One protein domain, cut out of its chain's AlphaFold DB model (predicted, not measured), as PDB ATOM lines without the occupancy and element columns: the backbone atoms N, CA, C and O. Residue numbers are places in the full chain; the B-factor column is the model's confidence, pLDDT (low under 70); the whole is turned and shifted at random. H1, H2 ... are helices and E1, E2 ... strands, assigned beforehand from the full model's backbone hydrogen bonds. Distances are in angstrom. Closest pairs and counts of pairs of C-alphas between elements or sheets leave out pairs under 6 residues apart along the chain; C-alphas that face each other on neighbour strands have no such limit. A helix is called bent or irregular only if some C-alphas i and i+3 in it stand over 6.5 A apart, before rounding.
ATOM      1  N   ARG A  30     159.892 151.933 147.731       90.44
ATOM      2  CA  ARG A  30     159.544 151.779 149.145       90.44
ATOM      3  C   ARG A  30     160.273 152.834 149.965       90.44
ATOM      4  O   ARG A  30     161.471 153.028 149.807       90.44
ATOM      5  N   GLY A  31     159.555 153.493 150.866       92.94
ATOM      6  CA  GLY A  31     160.147 154.516 151.721       92.94
ATOM      7  C   GLY A  31     159.129 155.179 152.633       92.94
ATOM      8  O   GLY A  31     157.921 155.016 152.453       92.94
ATOM      9  N   VAL A  32     159.635 155.923 153.615       94.25
ATOM     10  CA  VAL A  32     158.826 156.746 154.514       94.25
ATOM     11  C   VAL A  32     159.203 158.205 154.317       94.25
ATOM     12  O   VAL A  32     160.365 158.566 154.494       94.25
ATOM     13  N   ALA A  33     158.227 159.035 153.962       95.06
ATOM     14  CA  ALA A  33     158.385 160.482 153.887       95.06
ATOM     15  C   ALA A  33     157.630 161.154 155.031       95.06
ATOM     16  O   ALA A  33     156.518 160.751 155.376       95.06
ATOM     17  N   GLY A  34     158.211 162.210 155.594       94.75
ATOM     18  CA  GLY A  34     157.475 163.153 156.430       94.75
ATOM     19  C   GLY A  34     157.028 164.324 155.575       94.75
ATOM     20  O   GLY A  34     157.854 164.972 154.922       94.75
ATOM     21  N   VAL A  35     155.725 164.582 155.571       92.81
ATOM     22  CA  VAL A  35     155.110 165.578 154.698       92.81
ATOM     23  C   VAL A  35     154.261 166.535 155.512       92.81
ATOM     24  O   VAL A  35     153.461 166.113 156.342       92.81
ATOM     25  N   CYS A  36     154.414 167.823 155.239       91.69
ATOM     26  CA  CYS A  36     153.488 168.848 155.687       91.69
ATOM     27  C   CYS A  36     152.426 169.050 154.614       91.69
ATOM     28  O   CYS A  36     152.757 169.290 153.455       91.69
ATOM     29  N   ILE A  37     151.157 168.933 154.996       88.56
ATOM     30  CA  ILE A  37     150.009 169.057 154.097       88.56
ATOM     31  C   ILE A  37     149.129 170.214 154.554       88.56
ATOM     32  O   ILE A  37     148.880 170.388 155.750       88.56
ATOM     33  N   ARG A  38     148.628 170.985 153.589       85.50
ATOM     34  CA  ARG A  38     147.627 172.027 153.806       85.50
ATOM     35  C   ARG A  38     146.441 171.826 152.872       85.50
ATOM     36  O   ARG A  38     146.604 171.679 151.662       85.50
ATOM     37  N   TRP A  39     145.232 171.867 153.424       81.69
ATOM     38  CA  TRP A  39     143.991 171.666 152.670       81.69
ATOM     39  C   TRP A  39     143.429 172.957 152.081       81.69
ATOM     40  O   TRP A  39     143.622 174.053 152.613       81.69
ATOM     41  N   GLU A  40     142.678 172.808 150.990       77.81
ATOM     42  CA  GLU A  40     141.872 173.880 150.413       77.81
ATOM     43  C   GLU A  40     140.761 174.310 151.383       77.81
ATOM     44  O   GLU A  40     140.069 173.500 152.011       77.81
ATOM     45  N   ARG A  41     140.519 175.622 151.479       70.25
ATOM     46  CA  ARG A  41     139.422 176.147 152.297       70.25
ATOM     47  C   ARG A  41     138.073 175.719 151.712       70.25
ATOM     48  O   ARG A  41     137.783 175.952 150.544       70.25
ATOM     49  N   GLY A  42     137.212 175.150 152.553       66.88
ATOM     50  CA  GLY A  42     135.842 174.782 152.177       66.88
ATOM     51  C   GLY A  42     135.716 173.465 151.404       66.88
ATOM     52  O   GLY A  42     134.594 173.059 151.107       66.88
ATOM     53  N   ARG A  43     136.822 172.764 151.121       70.50
ATOM     54  CA  ARG A  43     136.815 171.448 150.467       70.50
ATOM     55  C   ARG A  43     137.572 170.437 151.308       70.50
ATOM     56  O   ARG A  43     138.791 170.492 151.409       70.50
ATOM     57  N   ARG A  44     136.835 169.510 151.927       67.56
ATOM     58  CA  ARG A  44     137.394 168.705 153.016       67.56
ATOM     59  C   ARG A  44     138.455 167.685 152.597       67.56
ATOM     60  O   ARG A  44     139.341 167.381 153.380       67.56
ATOM     61  N   SER A  45     138.392 167.218 151.357       74.06
ATOM     62  CA  SER A  45     139.271 166.175 150.825       74.06
ATOM     63  C   SER A  45     140.371 166.687 149.893       74.06
ATOM     64  O   SER A  45     141.176 165.884 149.434       74.06
ATOM     65  N   ARG A  46     140.426 167.996 149.596       78.94
ATOM     66  CA  ARG A  46     141.402 168.546 148.644       78.94
ATOM     67  C   ARG A  46     142.594 169.175 149.339       78.94
ATOM     68  O   ARG A  46     142.436 170.077 150.160       78.94
ATOM     69  N   VAL A  47     143.781 168.725 148.954       83.81
ATOM     70  CA  VAL A  47     145.048 169.309 149.380       83.81
ATOM     71  C   VAL A  47     145.404 170.461 148.449       83.81
ATOM     72  O   VAL A  47     145.466 170.284 147.237       83.81
ATOM     73  N   ALA A  48     145.628 171.638 149.029       81.69
ATOM     74  CA  ALA A  48     146.100 172.814 148.307       81.69
ATOM     75  C   ALA A  48     147.618 172.768 148.105       81.69
ATOM     76  O   ALA A  48     148.122 173.219 147.082       81.69
ATOM     77  N   GLU A  49     148.344 172.256 149.101       85.12
ATOM     78  CA  GLU A  49     149.803 172.231 149.091       85.12
ATOM     79  C   GLU A  49     150.344 171.071 149.931       85.12
ATOM     80  O   GLU A  49     149.778 170.722 150.972       85.12
ATOM     81  N   ALA A  50     151.454 170.492 149.481       88.31
ATOM     82  CA  ALA A  50     152.185 169.466 150.201       88.31
ATOM     83  C   ALA A  50     153.689 169.665 150.029       88.31
ATOM     84  O   ALA A  50     154.168 169.874 148.916       88.31
ATOM     85  N   VAL A  51     154.425 169.585 151.135       91.50
ATOM     86  CA  VAL A  51     155.873 169.806 151.173       91.50
ATOM     87  C   VAL A  51     156.530 168.661 151.922       91.50
ATOM     88  O   VAL A  51     156.204 168.388 153.081       91.50
ATOM     89  N   ILE A  52     157.481 167.996 151.273       93.00
ATOM     90  CA  ILE A  52     158.321 166.994 151.929       93.00
ATOM     91  C   ILE A  52     159.299 167.721 152.851       93.00
ATOM     92  O   ILE A  52     160.173 168.453 152.395       93.00
ATOM     93  N   VAL A  53     159.161 167.488 154.154       94.31
ATOM     94  CA  VAL A  53     160.075 168.010 155.185       94.31
ATOM     95  C   VAL A  53     161.085 166.959 155.640       94.31
ATOM     96  O   VAL A  53     162.128 167.284 156.203       94.31
ATOM     97  N   ARG A  54     160.792 165.681 155.376       94.56
ATOM     98  CA  ARG A  54     161.676 164.540 155.626       94.56
ATOM     99  C   ARG A  54     161.651 163.631 154.392       94.56
ATOM    100  O   ARG A  54     160.665 162.910 154.227       94.56
ATOM    101  N   PRO A  55     162.675 163.680 153.524       93.25
ATOM    102  CA  PRO A  55     162.718 162.876 152.304       93.25
ATOM    103  C   PRO A  55     162.911 161.391 152.607       93.25
ATOM    104  O   PRO A  55     163.471 161.025 153.643       93.25
ATOM    105  N   THR A  56     162.500 160.542 151.667       91.44
ATOM    106  CA  THR A  56     162.703 159.084 151.733       91.44
ATOM    107  C   THR A  56     164.162 158.676 151.524       91.44
ATOM    108  O   THR A  56     164.525 157.538 151.810       91.44
ATOM    109  N   GLY A  57     164.993 159.584 151.000       89.06
ATOM    110  CA  GLY A  57     166.341 159.280 150.513       89.06
ATOM    111  C   GLY A  57     166.370 158.816 149.051       89.06
ATOM    112  O   GLY A  57     167.452 158.584 148.517       89.06
ATOM    113  N   ASN A  58     165.210 158.732 148.388       90.69
ATOM    114  CA  ASN A  58     165.076 158.441 146.964       90.69
ATOM    115  C   ASN A  58     164.336 159.595 146.264       90.69
ATOM    116  O   ASN A  58     163.129 159.771 146.421       90.69
ATOM    117  N   ALA A  59     165.059 160.362 145.443       90.12
ATOM    118  CA  ALA A  59     164.525 161.557 144.789       90.12
ATOM    119  C   ALA A  59     163.360 161.270 143.823       90.12
ATOM    120  O   ALA A  59     162.456 162.093 143.673       90.12
ATOM    121  N   GLU A  60     163.360 160.105 143.169       90.12
ATOM    122  CA  GLU A  60     162.270 159.715 142.274       90.12
ATOM    123  C   GLU A  60     160.997 159.395 143.061       90.12
ATOM    124  O   GLU A  60     159.898 159.790 142.660       90.12
ATOM    125  N   LEU A  61     161.146 158.709 144.194       90.25
ATOM    126  CA  LEU A  61     160.047 158.416 145.103       90.25
ATOM    127  C   LEU A  61     159.501 159.696 145.747       90.25
ATOM    128  O   LEU A  61     158.288 159.893 145.756       90.25
ATOM    129  N   ASP A  62     160.373 160.597 146.200       91.62
ATOM    130  CA  ASP A  62     159.991 161.890 146.784       91.62
ATOM    131  C   ASP A  62     159.196 162.757 145.791       91.62
ATOM    132  O   ASP A  62     158.171 163.354 146.139       91.62
ATOM    133  N   ARG A  63     159.610 162.774 144.519       90.19
ATOM    134  CA  ARG A  63     158.865 163.456 143.454       90.19
ATOM    135  C   ARG A  63     157.472 162.855 143.274       90.19
ATOM    136  O   ARG A  63     156.484 163.581 143.296       90.19
ATOM    137  N   ARG A  64     157.379 161.525 143.175       89.88
ATOM    138  CA  ARG A  64     156.091 160.823 143.026       89.88
ATOM    139  C   ARG A  64     155.165 161.049 144.212       89.88
ATOM    140  O   ARG A  64     153.964 161.197 144.017       89.88
ATOM    141  N   ILE A  65     155.718 161.069 145.423       90.56
ATOM    142  CA  ILE A  65     154.984 161.388 146.647       90.56
ATOM    143  C   ILE A  65     154.392 162.796 146.547       90.56
ATOM    144  O   ILE A  65     153.184 162.956 146.714       90.56
ATOM    145  N   SER A  66     155.216 163.793 146.223       88.31
ATOM    146  CA  SER A  66     154.770 165.185 146.086       88.31
ATOM    147  C   SER A  66     153.678 165.337 145.021       88.31
ATOM    148  O   SER A  66     152.675 166.001 145.271       88.31
ATOM    149  N   ASP A  67     153.824 164.663 143.877       88.88
ATOM    150  CA  ASP A  67     152.845 164.702 142.782       88.88
ATOM    151  C   ASP A  67     151.526 163.989 143.139       88.88
ATOM    152  O   ASP A  67     150.446 164.388 142.696       88.88
ATOM    153  N   ALA A  68     151.585 162.916 143.933       89.31
ATOM    154  CA  ALA A  68     150.411 162.114 144.268       89.31
ATOM    155  C   ALA A  68     149.514 162.790 145.312       89.31
ATOM    156  O   ALA A  68     148.292 162.720 145.200       89.31
ATOM    157  N   ILE A  69     150.096 163.450 146.316       88.88
ATOM    158  CA  ILE A  69     149.359 163.983 147.474       88.88
ATOM    159  C   ILE A  69     148.191 164.909 147.108       88.88
ATOM    160  O   ILE A  69     147.100 164.682 147.636       88.88
ATOM    161  N   PRO A  70     148.336 165.894 146.202       84.44
ATOM    162  CA  PRO A  70     147.220 166.745 145.784       84.44
ATOM    163  C   PRO A  70     146.074 165.990 145.099       84.44
ATOM    164  O   PRO A  70     144.950 166.485 145.049       84.44
ATOM    165  N   ASN A  71     146.358 164.797 144.570       86.06
ATOM    166  CA  ASN A  71     145.457 164.003 143.738       86.06
ATOM    167  C   ASN A  71     144.820 162.814 144.480       86.06
ATOM    168  O   ASN A  71     144.008 162.104 143.892       86.06
ATOM    169  N   MET A  72     145.185 162.572 145.742       82.94
ATOM    170  CA  MET A  72     144.590 161.511 146.561       82.94
ATOM    171  C   MET A  72     143.280 161.960 147.216       82.94
ATOM    172  O   MET A  72     143.116 163.121 147.589       82.94
ATOM    173  N   ASP A  73     142.367 161.010 147.423       78.44
ATOM    174  CA  ASP A  73     141.164 161.222 148.227       78.44
ATOM    175  C   ASP A  73     141.508 161.134 149.721       78.44
ATOM    176  O   ASP A  73     141.706 160.052 150.277       78.44
ATOM    177  N   TRP A  74     141.588 162.287 150.387       79.06
ATOM    178  CA  TRP A  74     141.946 162.357 151.804       79.06
ATOM    179  C   TRP A  74     140.723 162.178 152.721       79.06
ATOM    180  O   TRP A  74     139.760 162.940 152.602       79.06
ATOM    181  N   PRO A  75     140.754 161.241 153.693       67.25
ATOM    182  CA  PRO A  75     139.594 160.895 154.523       67.25
ATOM    183  C   PRO A  75     139.255 161.889 155.658       67.25
ATOM    184  O   PRO A  75     138.445 161.567 156.524       67.25
ATOM    185  N   VAL A  76     139.841 163.094 155.706       65.62
ATOM    186  CA  VAL A  76     139.782 163.963 156.902       65.62
ATOM    187  C   VAL A  76     138.737 165.085 156.849       65.62
ATOM    188  O   VAL A  76     138.645 165.870 155.909       65.62
ATOM    189  N   GLY A  77     137.983 165.211 157.947       56.34
ATOM    190  CA  GLY A  77     137.104 166.337 158.261       56.34
ATOM    191  C   GLY A  77     137.887 167.552 158.766       56.34
ATOM    192  O   GLY A  77     138.009 167.776 159.965       56.34
ATOM    193  N   VAL A  78     138.402 168.361 157.844       52.72
ATOM    194  CA  VAL A  78     139.219 169.578 158.075       52.72
ATOM    195  C   VAL A  78     138.470 170.783 158.661       52.72
ATOM    196  O   VAL A  78     138.833 171.933 158.413       52.72
ATOM    197  N   GLU A  79     137.422 170.574 159.456       53.62
ATOM    198  CA  GLU A  79     136.741 171.714 160.086       53.62
ATOM    199  C   GLU A  79     137.658 172.467 161.063       53.62
ATOM    200  O   GLU A  79     137.507 173.682 161.203       53.62
ATOM    201  N   ASN A  80     138.678 171.786 161.604       53.66
ATOM    202  CA  ASN A  80     139.601 172.322 162.608       53.66
ATOM    203  C   ASN A  80     140.974 172.789 162.072       53.66
ATOM    204  O   ASN A  80     141.702 173.438 162.813       53.66
ATOM    205  N   TYR A  81     141.333 172.525 160.805       62.00
ATOM    206  CA  TYR A  81     142.674 172.831 160.253       62.00
ATOM    207  C   TYR A  81     142.646 173.886 159.141       62.00
ATOM    208  O   TYR A  81     143.416 173.826 158.183       62.00
ATOM    209  N   ARG A  82     141.717 174.847 159.219       59.81
ATOM    210  CA  ARG A  82     141.503 175.860 158.170       59.81
ATOM    211  C   ARG A  82     142.780 176.673 157.912       59.81
ATOM    212  O   ARG A  82     143.068 177.613 158.643       59.81
ATOM    213  N   GLY A  83     143.503 176.325 156.849       61.91
ATOM    214  CA  GLY A  83     144.742 176.991 156.439       61.91
ATOM    215  C   GLY A  83     145.983 176.615 157.255       61.91
ATOM    216  O   GLY A  83     147.044 177.160 156.988       61.91
ATOM    217  N   GLN A  84     145.870 175.687 158.207       76.19
ATOM    218  CA  GLN A  84     146.999 175.229 159.017       76.19
ATOM    219  C   GLN A  84     147.734 174.082 158.316       76.19
ATOM    220  O   GLN A  84     147.119 173.265 157.625       76.19
ATOM    221  N   TRP A  85     149.046 174.020 158.517       85.62
ATOM    222  CA  TRP A  85     149.869 172.897 158.082       85.62
ATOM    223  C   TRP A  85     149.744 171.729 159.061       85.62
ATOM    224  O   TRP A  85     149.811 171.921 160.275       85.62
ATOM    225  N   VAL A  86     149.592 170.514 158.537       86.88
ATOM    226  CA  VAL A  86     149.566 169.278 159.333       86.88
ATOM    227  C   VAL A  86     150.688 168.364 158.867       86.88
ATOM    228  O   VAL A  86     150.772 168.035 157.683       86.88
ATOM    229  N   GLY A  87     151.539 167.946 159.801       89.62
ATOM    230  CA  GLY A  87     152.586 166.965 159.547       89.62
ATOM    231  C   GLY A  87     152.027 165.549 159.566       89.62
ATOM    232  O   GLY A  87     151.344 165.166 160.515       89.62
ATOM    233  N   ILE A  88     152.342 164.755 158.545       89.56
ATOM    234  CA  ILE A  88     152.009 163.332 158.484       89.56
ATOM    235  C   ILE A  88     153.206 162.499 158.027       89.56
ATOM    236  O   ILE A  88     154.001 162.921 157.184       89.56
ATOM    237  N   TRP A  89     153.310 161.284 158.557       92.38
ATOM    238  CA  TRP A  89     154.203 160.267 158.015       92.38
ATOM    239  C   TRP A  89     153.482 159.479 156.924       92.38
ATOM    240  O   TRP A  89     152.381 158.976 157.143       92.38
ATOM    241  N   MET A  90     154.109 159.352 155.758       90.25
ATOM    242  CA  MET A  90     153.622 158.525 154.660       90.25
ATOM    243  C   MET A  90     154.581 157.381 154.380       90.25
ATOM    244  O   MET A  90     155.690 157.593 153.894       90.25
ATOM    245  N   ALA A  91     154.112 156.167 154.647       91.56
ATOM    246  CA  ALA A  91     154.773 154.937 154.252       91.56
ATOM    247  C   ALA A  91     154.280 154.493 152.866       91.56
ATOM    248  O   ALA A  91     153.084 154.298 152.648       91.56
ATOM    249  N   VAL A  92     155.208 154.316 151.926       90.25
ATOM    250  CA  VAL A  92     154.927 153.919 150.538       90.25
ATOM    251  C   VAL A  92     155.487 152.525 150.273       90.25
ATOM    252  O   VAL A  92     156.529 152.151 150.810       90.25
ATOM    253  N   GLY A  93     154.786 151.735 149.457       87.75
ATOM    254  CA  GLY A  93     155.257 150.409 149.040       87.75
ATOM    255  C   GLY A  93     155.352 149.399 150.190       87.75
ATOM    256  O   GLY A  93     156.238 148.550 150.189       87.75
TER     257      GLY A  93
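AT A GLANCE: This is residues 30 to 93 of the 121 residues of an uncharacterized protein of Brevundimonas sp (UniProt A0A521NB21). The model is a strongly twisted sheet of three strands, E1, E2 and E3, with one helix, H1, packed over one of its faces, and no named element covers the opposite face. The loop between E1 and E2 and the long link from H1 to E3 gather at one end of the longest axis, while both printed ends and the turn from E2 into H1 lie toward the other. The printed part has 64 residues, with one named helix and three named strands in the chain order E1, E2, H1, E3; the sheet runs E2, E1, E3, and its neighbours are antiparallel. The class is mixed, helices and strands, and the whole is compact, with a radius of gyration of the C-alphas of 11.6 A, yet elongated in outline, spanning 34 by 18 by 15 A.

HOW THE PARTS SIT: Begin with the inner strand E1, residues 31 to 39, which bends by 53 degrees at residue 34. Beside it is the edge strand E2, residues 47 to 54, antiparallel to E1 with 144 degrees between their directions; the two form a hairpin. Look for N 36 and O 51, 2.9 A apart and within hydrogen-bond range, and for N 48 and O 38, at 2.8 A. The other edge strand is E3, residues 86 to 92, also antiparallel to E1 at 144 degrees. Here N 33 and O 90 are 2.9 A apart and N 88 and O 35 are 2.8 A apart, both pairs within hydrogen-bond range. The C-alphas of this sheet lie up to 6.0 A off their best plane. Now turn to H1, residues 59 to 71, which is on the sheet at a height over the sheet of 7.9 A; sheet and helix make two layers, a sheet with its helix on one face. H1 lies over E1, but only just over it alone, since E2 and E3 each have 2 of its C-alphas falling on them. It runs slantwise to the strands, at 33 degrees to E1 on the local plane. The closest C-alphas of E2 and H1 are those of Val 47 and Pro 70, 4.9 A apart; those of E1 and H1 are Ala 33 and Asp 62, at 7.4 A. H1 and E3 are near each other, with 5 pairs of C-alphas within 10 A. E2, H1 and E3 form a split strand-helix-strand unit, two strands of one sheet with a helix between them along the chain and E1 between them in the sheet, and its crossover is left-handed. In H1, 7 of 9 O i to N i+4 pairs are within hydrogen-bond range. H1 is irregular, but only just: C-alphas 67 and 70 are 6.7 A apart.

IN THESE COORDINATES: Find C-alpha 31 at (160.147, 154.516, 151.721); from there E1 runs 23.6 A to C-alpha 39 at (143.991, 171.666, 152.670). E2 goes from Val 47 to Arg 54, 18.4 A. H1 starts at Ala 59 and reaches Asn 71 after 19.3 A. E3 begins at Val 86 and ends 18.5 A on, at C-alpha 92, (154.927, 153.919, 150.538).

THE WHOLE: The two C-alphas farthest apart are those of Gly 42 and Gly 57, at 34.3 A, while those of Arg 30 and Gly 93, the first and last printed, are 4.5 A apart. The printed part has no cut. The link from H1 to E3, residues 72 to 85, is long; E2 to H1 is tight, and E1 to E2 is short. The mean pLDDT of the printed part is 82.9, and residues 42, 44 and 75 to 83 are under 70.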